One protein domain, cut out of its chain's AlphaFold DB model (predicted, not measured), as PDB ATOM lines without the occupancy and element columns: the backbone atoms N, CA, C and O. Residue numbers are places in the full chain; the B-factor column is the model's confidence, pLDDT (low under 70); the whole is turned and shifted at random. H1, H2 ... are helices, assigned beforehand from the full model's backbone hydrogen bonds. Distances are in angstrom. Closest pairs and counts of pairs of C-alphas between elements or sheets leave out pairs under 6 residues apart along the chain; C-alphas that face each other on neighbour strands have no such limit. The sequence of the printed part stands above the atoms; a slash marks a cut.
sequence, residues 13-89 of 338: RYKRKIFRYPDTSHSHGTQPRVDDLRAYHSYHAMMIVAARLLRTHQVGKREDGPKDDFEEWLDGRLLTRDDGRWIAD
ATOM      1  N   ARG A  13      43.314  34.386  32.004       87.88
ATOM      2  CA  ARG A  13      43.900  33.667  30.866       87.88
ATOM      3  C   ARG A  13      44.940  34.506  30.114       87.88
ATOM      4  O   ARG A  13      45.944  33.935  29.684       87.88
ATOM      5  N   TYR A  14      44.803  35.840  30.066       84.56
ATOM      6  CA  TYR A  14      45.861  36.726  29.550       84.56
ATOM      7  C   TYR A  14      47.101  36.696  30.448       84.56
ATOM      8  O   TYR A  14      48.217  36.516  29.961       84.56
ATOM      9  N   LYS A  15      46.920  36.788  31.775       83.56
ATOM     10  CA  LYS A  15      48.031  36.721  32.749       83.56
ATOM     11  C   LYS A  15      48.772  35.384  32.684       83.56
ATOM     12  O   LYS A  15      49.991  35.343  32.823       83.56
ATOM     13  N   ARG A  16      48.036  34.297  32.439       86.94
ATOM     14  CA  ARG A  16      48.573  32.937  32.279       86.94
ATOM     15  C   ARG A  16      49.128  32.650  30.881       86.94
ATOM     16  O   ARG A  16      49.626  31.550  30.671       86.94
ATOM     17  N   LYS A  17      49.062  33.610  29.948       84.25
ATOM     18  CA  LYS A  17      49.514  33.462  28.553       84.25
ATOM     19  C   LYS A  17      48.904  32.235  27.857       84.25
ATOM     20  O   LYS A  17      49.582  31.547  27.101       84.25
ATOM     21  N   ILE A  18      47.633  31.952  28.155       84.88
ATOM     22  CA  ILE A  18      46.885  30.851  27.529       84.88
ATOM     23  C   ILE A  18      46.505  31.233  26.100       84.88
ATOM     24  O   ILE A  18      46.632  30.418  25.190       84.88
ATOM     25  N   PHE A  19      46.073  32.478  25.900       83.44
ATOM     26  CA  PHE A  19      45.740  32.979  24.575       83.44
ATOM     27  C   PHE A  19      46.987  33.115  23.713       83.44
ATOM     28  O   PHE A  19      48.009  33.655  24.152       83.44
ATOM     29  N   ARG A  20      46.881  32.661  22.466       76.56
ATOM     30  CA  ARG A  20      47.885  32.899  21.437       76.56
ATOM     31  C   ARG A  20      47.372  33.997  20.526       76.56
ATOM     32  O   ARG A  20      46.195  34.050  20.201       76.56
ATOM     33  N   TYR A  21      48.256  34.902  20.131       69.81
ATOM     34  CA  TYR A  21      47.929  35.841  19.068       69.81
ATOM     35  C   TYR A  21      47.981  35.091  17.722       69.81
ATOM     36  O   TYR A  21      48.995  34.420  17.490       69.81
ATOM     37  N   PRO A  22      46.972  35.215  16.835       76.06
ATOM     38  CA  PRO A  22      45.866  36.182  16.858       76.06
ATOM     39  C   PRO A  22      44.492  35.624  17.299       76.06
ATOM     40  O   PRO A  22      43.484  36.226  16.958       76.06
ATOM     41  N   ASP A  23      44.407  34.531  18.060       81.12
ATOM     42  CA  ASP A  23      43.157  33.783  18.314       81.12
ATOM     43  C   ASP A  23      42.004  34.606  18.927       81.12
ATOM     44  O   ASP A  23      40.837  34.307  18.685       81.12
ATOM     45  N   THR A  24      42.308  35.647  19.710       85.44
ATOM     46  CA  THR A  24      41.298  36.545  20.313       85.44
ATOM     47  C   THR A  24      40.969  37.762  19.434       85.44
ATOM     48  O   THR A  24      40.206  38.644  19.830       85.44
ATOM     49  N   SER A  25      41.607  37.880  18.269       83.00
ATOM     50  CA  SER A  25      41.401  38.974  17.321       83.00
ATOM     51  C   SER A  25      40.159  38.722  16.475       83.00
ATOM     52  O   SER A  25      39.882  37.594  16.085       83.00
ATOM     53  N   HIS A  26      39.436  39.791  16.162       80.88
ATOM     54  CA  HIS A  26      38.245  39.772  15.319       80.88
ATOM     55  C   HIS A  26      38.050  41.150  14.677       80.88
ATOM     56  O   HIS A  26      38.518  42.164  15.207       80.88
ATOM     57  N   SER A  27      37.409  41.201  13.514       78.38
ATOM     58  CA  SER A  27      37.168  42.440  12.769       78.38
ATOM     59  C   SER A  27      35.970  42.275  11.837       78.38
ATOM     60  O   SER A  27      35.511  41.168  11.595       78.38
ATOM     61  N   HIS A  28      35.428  43.385  11.331       77.25
ATOM     62  CA  HIS A  28      34.359  43.366  10.320       77.25
ATOM     63  C   HIS A  28      33.135  42.493  10.672       77.25
ATOM     64  O   HIS A  28      32.457  41.993   9.783       77.25
ATOM     65  N   GLY A  29      32.829  42.343  11.967       70.81
ATOM     66  CA  GLY A  29      31.671  41.580  12.441       70.81
ATOM     67  C   GLY A  29      31.916  40.086  12.678       70.81
ATOM     68  O   GLY A  29      30.978  39.409  13.094       70.81
ATOM     69  N   THR A  30      33.139  39.580  12.483       77.25
ATOM     70  CA  THR A  30      33.494  38.200  12.855       77.25
ATOM     71  C   THR A  30      33.561  38.032  14.375       77.25
ATOM     72  O   THR A  30      33.806  39.002  15.102       77.25
ATOM     73  N   GLN A  31      33.347  36.809  14.871       81.62
ATOM     74  CA  GLN A  31      33.704  36.470  16.251       81.62
ATOM     75  C   GLN A  31      35.179  36.061  16.322       81.62
ATOM     76  O   GLN A  31      35.753  35.608  15.325       81.62
ATOM     77  N   PRO A  32      35.838  36.250  17.475       86.50
ATOM     78  CA  PRO A  32      37.165  35.695  17.669       86.50
ATOM     79  C   PRO A  32      37.090  34.167  17.731       86.50
ATOM     80  O   PRO A  32      36.126  33.595  18.228       86.50
ATOM     81  N   ARG A  33      38.158  33.495  17.295       81.38
ATOM     82  CA  ARG A  33      38.278  32.031  17.407       81.38
ATOM     83  C   ARG A  33      38.312  31.572  18.867       81.38
ATOM     84  O   ARG A  33      37.899  30.462  19.188       81.38
ATOM     85  N   VAL A  34      38.849  32.408  19.752       86.25
ATOM     86  CA  VAL A  34      38.851  32.176  21.194       86.25
ATOM     87  C   VAL A  34      38.295  33.401  21.906       86.25
ATOM     88  O   VAL A  34      38.880  34.484  21.850       86.25
ATOM     89  N   ASP A  35      37.214  33.197  22.650       88.38
ATOM     90  CA  ASP A  35      36.598  34.244  23.455       88.38
ATOM     91  C   ASP A  35      37.461  34.611  24.666       88.38
ATOM     92  O   ASP A  35      37.647  33.826  25.614       88.38
ATOM     93  N   ASP A  36      37.924  35.859  24.682       88.75
ATOM     94  CA  ASP A  36      38.325  36.516  25.916       88.75
ATOM     95  C   ASP A  36      37.092  36.914  26.747       88.75
ATOM     96  O   ASP A  36      35.939  36.790  26.323       88.75
ATOM     97  N   LEU A  37      37.313  37.371  27.980       88.75
ATOM     98  CA  LEU A  37      36.208  37.754  28.861       88.75
ATOM     99  C   LEU A  37      35.340  38.886  28.279       88.75
ATOM    100  O   LEU A  37      34.143  38.959  28.562       88.75
ATOM    101  N   ARG A  38      35.928  39.775  27.472       86.81
ATOM    102  CA  ARG A  38      35.209  40.889  26.852       86.81
ATOM    103  C   ARG A  38      34.277  40.378  25.758       86.81
ATOM    104  O   ARG A  38      33.096  40.713  25.807       86.81
ATOM    105  N   ALA A  39      34.784  39.584  24.818       88.75
ATOM    106  CA  ALA A  39      34.010  38.966  23.746       88.75
ATOM    107  C   ALA A  39      32.855  38.145  24.326       88.75
ATOM    108  O   ALA A  39      31.697  38.388  23.987       88.75
ATOM    109  N   TYR A  40      33.153  37.301  25.320       89.00
ATOM    110  CA  TYR A  40      32.157  36.492  26.017       89.00
ATOM    111  C   TYR A  40      31.026  37.345  26.615       89.00
ATOM    112  O   TYR A  40      29.846  37.099  26.357       89.00
ATOM    113  N   HIS A  41      31.350  38.387  27.390       90.94
ATOM    114  CA  HIS A  41      30.325  39.259  27.973       90.94
ATOM    115  C   HIS A  41      29.558  40.064  26.919       90.94
ATOM    116  O   HIS A  41      28.345  40.234  27.055       90.94
ATOM    117  N   SER A  42      30.233  40.561  25.881       90.50
ATOM    118  CA  SER A  42      29.596  41.296  24.788       90.50
ATOM    119  C   SER A  42      28.593  40.425  24.035       90.50
ATOM    120  O   SER A  42      27.471  40.875  23.794       90.50
ATOM    121  N   TYR A  43      28.948  39.172  23.749       90.12
ATOM    122  CA  TYR A  43      28.054  38.189  23.145       90.12
ATOM    123  C   TYR A  43      26.802  37.950  24.000       90.12
ATOM    124  O   TYR A  43      25.674  38.055  23.517       90.12
ATOM    125  N   HIS A  44      26.973  37.715  25.303       91.62
ATOM    126  CA  HIS A  44      25.843  37.478  26.208       91.62
ATOM    127  C   HIS A  44      24.959  38.721  26.373       91.62
ATOM    128  O   HIS A  44      23.732  38.613  26.406       91.62
ATOM    129  N   ALA A  45      25.556  39.912  26.439       95.00
ATOM    130  CA  ALA A  45      24.809  41.164  26.476       95.00
ATOM    131  C   ALA A  45      23.974  41.359  25.200       95.00
ATOM    132  O   ALA A  45      22.802  41.724  25.297       95.00
ATOM    133  N   MET A  46      24.543  41.060  24.025       93.56
ATOM    134  CA  MET A  46      23.837  41.079  22.740       93.56
ATOM    135  C   MET A  46      22.629  40.134  22.759       93.56
ATOM    136  O   MET A  46      21.526  40.569  22.435       93.56
ATOM    137  N   MET A  47      22.798  38.891  23.225       94.00
ATOM    138  CA  MET A  47      21.698  37.921  23.329       94.00
ATOM    139  C   MET A  47      20.578  38.391  24.268       94.00
ATOM    140  O   MET A  47      19.395  38.283  23.941       94.00
ATOM    141  N   ILE A  48      20.923  38.988  25.414       95.62
ATOM    142  CA  ILE A  48      19.933  39.555  26.346       95.62
ATOM    143  C   ILE A  48      19.161  40.713  25.700       95.62
ATOM    144  O   ILE A  48      17.948  40.831  25.889       95.62
ATOM    145  N   VAL A  49      19.850  41.593  24.967       95.56
ATOM    146  CA  VAL A  49      19.212  42.716  24.266       95.56
ATOM    147  C   VAL A  49      18.288  42.203  23.165       95.56
ATOM    148  O   VAL A  49      17.140  42.642  23.115       95.56
ATOM    149  N   ALA A  50      18.735  41.237  22.359       93.88
ATOM    150  CA  ALA A  50      17.922  40.599  21.328       93.88
ATOM    151  C   ALA A  50      16.620  40.023  21.914       93.88
ATOM    152  O   ALA A  50      15.529  40.375  21.467       93.88
ATOM    153  N   ALA A  51      16.707  39.263  23.012       93.75
ATOM    154  CA  ALA A  51      15.535  38.715  23.698       93.75
ATOM    155  C   ALA A  51      14.564  39.796  24.215       93.75
ATOM    156  O   ALA A  51      13.348  39.605  24.220       93.75
ATOM    157  N   ARG A  52      15.073  40.953  24.664       95.75
ATOM    158  CA  ARG A  52      14.224  42.085  25.080       95.75
ATOM    159  C   ARG A  52      13.543  42.760  23.889       95.75
ATOM    160  O   ARG A  52      12.374  43.129  24.005       95.75
ATOM    161  N   LEU A  53      14.251  42.915  22.771       95.06
ATOM    162  CA  LEU A  53      13.706  43.508  21.549       95.06
ATOM    163  C   LEU A  53      12.582  42.648  20.966       95.06
ATOM    164  O   LEU A  53      11.510  43.188  20.706       95.06
ATOM    165  N   LEU A  54      12.754  41.324  20.908       94.75
ATOM    166  CA  LEU A  54      11.718  40.387  20.445       94.75
ATOM    167  C   LEU A  54      10.396  40.481  21.216       94.75
ATOM    168  O   LEU A  54       9.329  40.213  20.677       94.75
ATOM    169  N   ARG A  55      10.435  40.882  22.491       94.12
ATOM    170  CA  ARG A  55       9.220  41.065  23.302       94.12
ATOM    171  C   ARG A  55       8.440  42.334  22.965       94.12
ATOM    172  O   ARG A  55       7.324  42.492  23.451       94.12
ATOM    173  N   THR A  56       9.051  43.272  22.249       95.19
ATOM    174  CA  THR A  56       8.530  44.636  22.066       95.19
ATOM    175  C   THR A  56       8.408  45.052  20.605       95.19
ATOM    176  O   THR A  56       7.664  45.983  20.318       95.19
ATOM    177  N   HIS A  57       9.098  44.368  19.693       93.75
ATOM    178  CA  HIS A  57       9.154  44.694  18.274       93.75
ATOM    179  C   HIS A  57       8.835  43.451  17.447       93.75
ATOM    180  O   HIS A  57       9.215  42.341  17.814       93.75
ATOM    181  N   GLN A  58       8.132  43.651  16.334       91.00
ATOM    182  CA  GLN A  58       7.945  42.609  15.330       91.00
ATOM    183  C   GLN A  58       9.222  42.451  14.504       91.00
ATOM    184  O   GLN A  58       9.939  43.428  14.278       91.00
ATOM    185  N   VAL A  59       9.489  41.225  14.066       93.06
ATOM    186  CA  VAL A  59      10.627  40.903  13.207       93.06
ATOM    187  C   VAL A  59      10.228  41.097  11.744       93.06
ATOM    188  O   VAL A  59       9.096  40.793  11.360       93.06
ATOM    189  N   GLY A  60      11.140  41.654  10.949       91.19
ATOM    190  CA  GLY A  60      10.979  41.750   9.502       91.19
ATOM    191  C   GLY A  60      11.078  40.374   8.851       91.19
ATOM    192  O   GLY A  60      11.803  39.506   9.320       91.19
ATOM    193  N   LYS A  61      10.331  40.164   7.772       91.06
ATOM    194  CA  LYS A  61      10.456  38.970   6.941       91.06
ATOM    195  C   LYS A  61      10.456  39.400   5.485       91.06
ATOM    196  O   LYS A  61       9.560  40.131   5.057       91.06
ATOM    197  N   ARG A  62      11.455  38.944   4.734       87.75
ATOM    198  CA  ARG A  62      11.496  39.123   3.281       87.75
ATOM    199  C   ARG A  62      10.349  38.356   2.623       87.75
ATOM    200  O   ARG A  62      10.027  37.248   3.043       87.75
ATOM    201  N   GLU A  63       9.743  38.938   1.591       84.81
ATOM    202  CA  GLU A  63       8.575  38.359   0.901       84.81
ATOM    203  C   GLU A  63       8.876  36.978   0.291       84.81
ATOM    204  O   GLU A  63       8.017  36.101   0.275       84.81
ATOM    205  N   ASP A  64      10.123  36.772  -0.131       82.56
ATOM    206  CA  ASP A  64      10.672  35.549  -0.718       82.56
ATOM    207  C   ASP A  64      11.465  34.679   0.280       82.56
ATOM    208  O   ASP A  64      11.952  33.607  -0.076       82.56
ATOM    209  N   GLY A  65      11.610  35.125   1.532       78.50
ATOM    210  CA  GLY A  65      12.440  34.466   2.537       78.50
ATOM    211  C   GLY A  65      11.709  33.317   3.244       78.50
ATOM    212  O   GLY A  65      10.585  33.505   3.720       78.50
ATOM    213  N   PRO A  66      12.323  32.127   3.395       83.06
ATOM    214  CA  PRO A  66      11.715  31.050   4.176       83.06
ATOM    215  C   PRO A  66      11.626  31.421   5.666       83.06
ATOM    216  O   PRO A  66      10.618  31.125   6.312       83.06
ATOM    217  N   LYS A  67      12.639  32.136   6.168       88.12
ATOM    218  CA  LYS A  67      12.820  32.556   7.562       88.12
ATOM    219  C   LYS A  67      12.608  34.059   7.725       88.12
ATOM    220  O   LYS A  67      12.662  34.804   6.743       88.12
ATOM    221  N   ASP A  68      12.306  34.489   8.945       92.69
ATOM    222  CA  ASP A  68      12.361  35.912   9.287       92.69
ATOM    223  C   ASP A  68      13.809  36.379   9.542       92.69
ATOM    224  O   ASP A  68      14.724  35.568   9.701       92.69
ATOM    225  N   ASP A  69      14.027  37.695   9.559       90.50
ATOM    226  CA  ASP A  69      15.369  38.282   9.664       90.50
ATOM    227  C   ASP A  69      16.068  37.920  10.994       90.50
ATOM    228  O   ASP A  69      17.297  37.956  11.095       90.50
ATOM    229  N   PHE A  70      15.303  37.597  12.045       91.88
ATOM    230  CA  PHE A  70      15.856  37.196  13.338       91.88
ATOM    231  C   PHE A  70      16.268  35.726  13.335       91.88
ATOM    232  O   PHE A  70      17.334  35.404  13.855       91.88
ATOM    233  N   GLU A  71      15.446  34.848  12.763       90.94
ATOM    234  CA  GLU A  71      15.764  33.436  12.568       90.94
ATOM    235  C   GLU A  71      17.032  33.274  11.721       90.94
ATOM    236  O   GLU A  71      17.943  32.563  12.136       90.94
ATOM    237  N   GLU A  72      17.147  34.003  10.605       88.62
ATOM    238  CA  GLU A  72      18.353  33.995   9.762       88.62
ATOM    239  C   GLU A  72      19.594  34.485  10.532       88.62
ATOM    240  O   GLU A  72      20.669  33.886  10.465       88.62
ATOM    241  N   TRP A  73      19.452  35.546  11.335       89.25
ATOM    242  CA  TRP A  73      20.532  36.019  12.204       89.25
ATOM    243  C   TRP A  73      20.916  34.999  13.289       89.25
ATOM    244  O   TRP A  73      22.098  34.874  13.632       89.25
ATOM    245  N   LEU A  74      19.932  34.290  13.852       90.69
ATOM    246  CA  LEU A  74      20.130  33.306  14.911       90.69
ATOM    247  C   LEU A  74      20.778  32.021  14.387       90.69
ATOM    248  O   LEU A  74      21.590  31.447  15.107       90.69
ATOM    249  N   ASP A  75      20.488  31.596  13.155       87.88
ATOM    250  CA  ASP A  75      21.124  30.426  12.528       87.88
ATOM    251  C   ASP A  75      22.656  30.536  12.561       87.88
ATOM    252  O   ASP A  75      23.350  29.598  12.948       87.88
ATOM    253  N   GLY A  76      23.195  31.732  12.290       85.75
ATOM    254  CA  GLY A  76      24.630  32.030  12.390       85.75
ATOM    255  C   GLY A  76      25.204  31.973  13.816       85.75
ATOM    256  O   GLY A  76      26.333  32.410  14.046       85.75
ATOM    257  N   ARG A  77      24.412  31.550  14.805       87.75
ATOM    258  CA  ARG A  77      24.743  31.432  16.235       87.75
ATOM    259  C   ARG A  77      24.367  30.068  16.814       87.75
ATOM    260  O   ARG A  77      24.549  29.856  18.015       87.75
ATOM    261  N   LEU A  78      23.857  29.162  15.988       90.75
ATOM    262  CA  LEU A  78      23.523  27.789  16.345       90.75
ATOM    263  C   LEU A  78      24.484  26.819  15.652       90.75
ATOM    264  O   LEU A  78      25.280  27.216  14.798       90.75
ATOM    265  N   LEU A  79      24.428  25.551  16.062       92.31
ATOM    266  CA  LEU A  79      25.034  24.473  15.283       92.31
ATOM    267  C   LEU A  79      24.332  24.411  13.928       92.31
ATOM    268  O   LEU A  79      23.110  24.548  13.868       92.31
ATOM    269  N   THR A  80      25.094  24.177  12.864       91.00
ATOM    270  CA  THR A  80      24.540  24.012  11.514       91.00
ATOM    271  C   THR A  80      23.581  22.831  11.463       91.00
ATOM    272  O   THR A  80      22.561  22.872  10.788       91.00
ATOM    273  N   ARG A  81      23.877  21.777  12.225       90.25
ATOM    274  CA  ARG A  81      23.046  20.578  12.279       90.25
ATOM    275  C   ARG A  81      21.875  20.750  13.235       90.25
ATOM    276  O   ARG A  81      22.048  21.057  14.417       90.25
ATOM    277  N   ASP A  82      20.694  20.405  12.747       88.25
ATOM    278  CA  ASP A  82      19.446  20.396  13.508       88.25
ATOM    279  C   ASP A  82      19.385  19.301  14.593       88.25
ATOM    280  O   ASP A  82      18.653  19.430  15.576       88.25
ATOM    281  N   ASP A  83      20.197  18.247  14.468       89.44
ATOM    282  CA  ASP A  83      20.282  17.145  15.432       89.44
ATOM    283  C   ASP A  83      21.166  17.429  16.660       89.44
ATOM    284  O   ASP A  83      21.353  16.553  17.513       89.44
ATOM    285  N   GLY A  84      21.707  18.648  16.766       89.06
ATOM    286  CA  GLY A  84      22.497  19.110  17.909       89.06
ATOM    287  C   GLY A  84      23.906  18.518  18.002       89.06
ATOM    288  O   GLY A  84      24.532  18.607  19.060       89.06
ATOM    289  N   ARG A  85      24.405  17.892  16.930       91.44
ATOM    290  CA  ARG A  85      25.789  17.399  16.827       91.44
ATOM    291  C   ARG A  85      26.672  18.396  16.078       91.44
ATOM    292  O   ARG A  85      26.160  19.287  15.412       91.44
ATOM    293  N   TRP A  86      27.988  18.225  16.166       93.19
ATOM    294  CA  TRP A  86      28.936  19.064  15.425       93.19
ATOM    295  C   TRP A  86      29.104  18.559  13.993       93.19
ATOM    296  O   TRP A  86      28.998  17.359  13.718       93.19
ATOM    297  N   ILE A  87      29.430  19.458  13.067       93.00
ATOM    298  CA  ILE A  87      29.822  19.087  11.702       93.00
ATOM    299  C   ILE A  87      31.047  18.158  11.726       93.00
ATOM    300  O   ILE A  87      31.088  17.189  10.968       93.00
ATOM    301  N   ALA A  88      31.988  18.360  12.656       93.19
ATOM    302  CA  ALA A  88      33.162  17.498  12.822       93.19
ATOM    303  C   ALA A  88      32.832  16.014  13.061       93.19
ATOM    304  O   ALA A  88      33.626  15.149  12.686       93.19
ATOM    305  N   ASP A  89      31.646  15.694  13.593       91.69
ATOM    306  CA  ASP A  89      31.188  14.309  13.757       91.69
ATOM    307  C   ASP A  89      30.905  13.611  12.406       91.69
ATOM    308  O   ASP A  89      30.669  12.402  12.364       91.69
TER     309      ASP A  89
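AT A GLANCE: This is residues 13 to 89 of the 338 residues of an uncharacterized protein of Thauera aromatica K172 (UniProt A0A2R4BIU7). The printed part has little regular structure: one long helix, H1, makes one side of a loose frame, a loop of residues 13 to 36 leads into it, and residues 55 to 68 fold back from its far end to a short helix, H2. Beyond H2, residues 80 to 86 stick out. Of 77 printed residues, 25 are in the two named helices, H1 then H2, with no named strand; the class is all helix. The whole is loose, with a radius of gyration of the C-alphas of 16.1 A and spans of 49 by 33 by 23 A.

IN THESE COORDINATES: H1, residues 37 to 54, begins at C-alpha 37 (36.208, 37.754, 28.861) and measures 26.0 A. H2, residues 69 to 75, measures 10.2 A and ends at C-alpha 75 (21.124, 30.426, 12.528).

HOW THE PARTS SIT: H1 and H2 are apart. In both, every O i to N i+4 pair is within hydrogen-bond range. Residues 80 to 86 stand free.

THE WHOLE: The C-alphas farthest apart, of Arg 16 and Glu 63, are 51.1 A apart. The printed part has no cut. The 14-residue link from H1 to H2 is long. Residue 21 has pLDDT under 70.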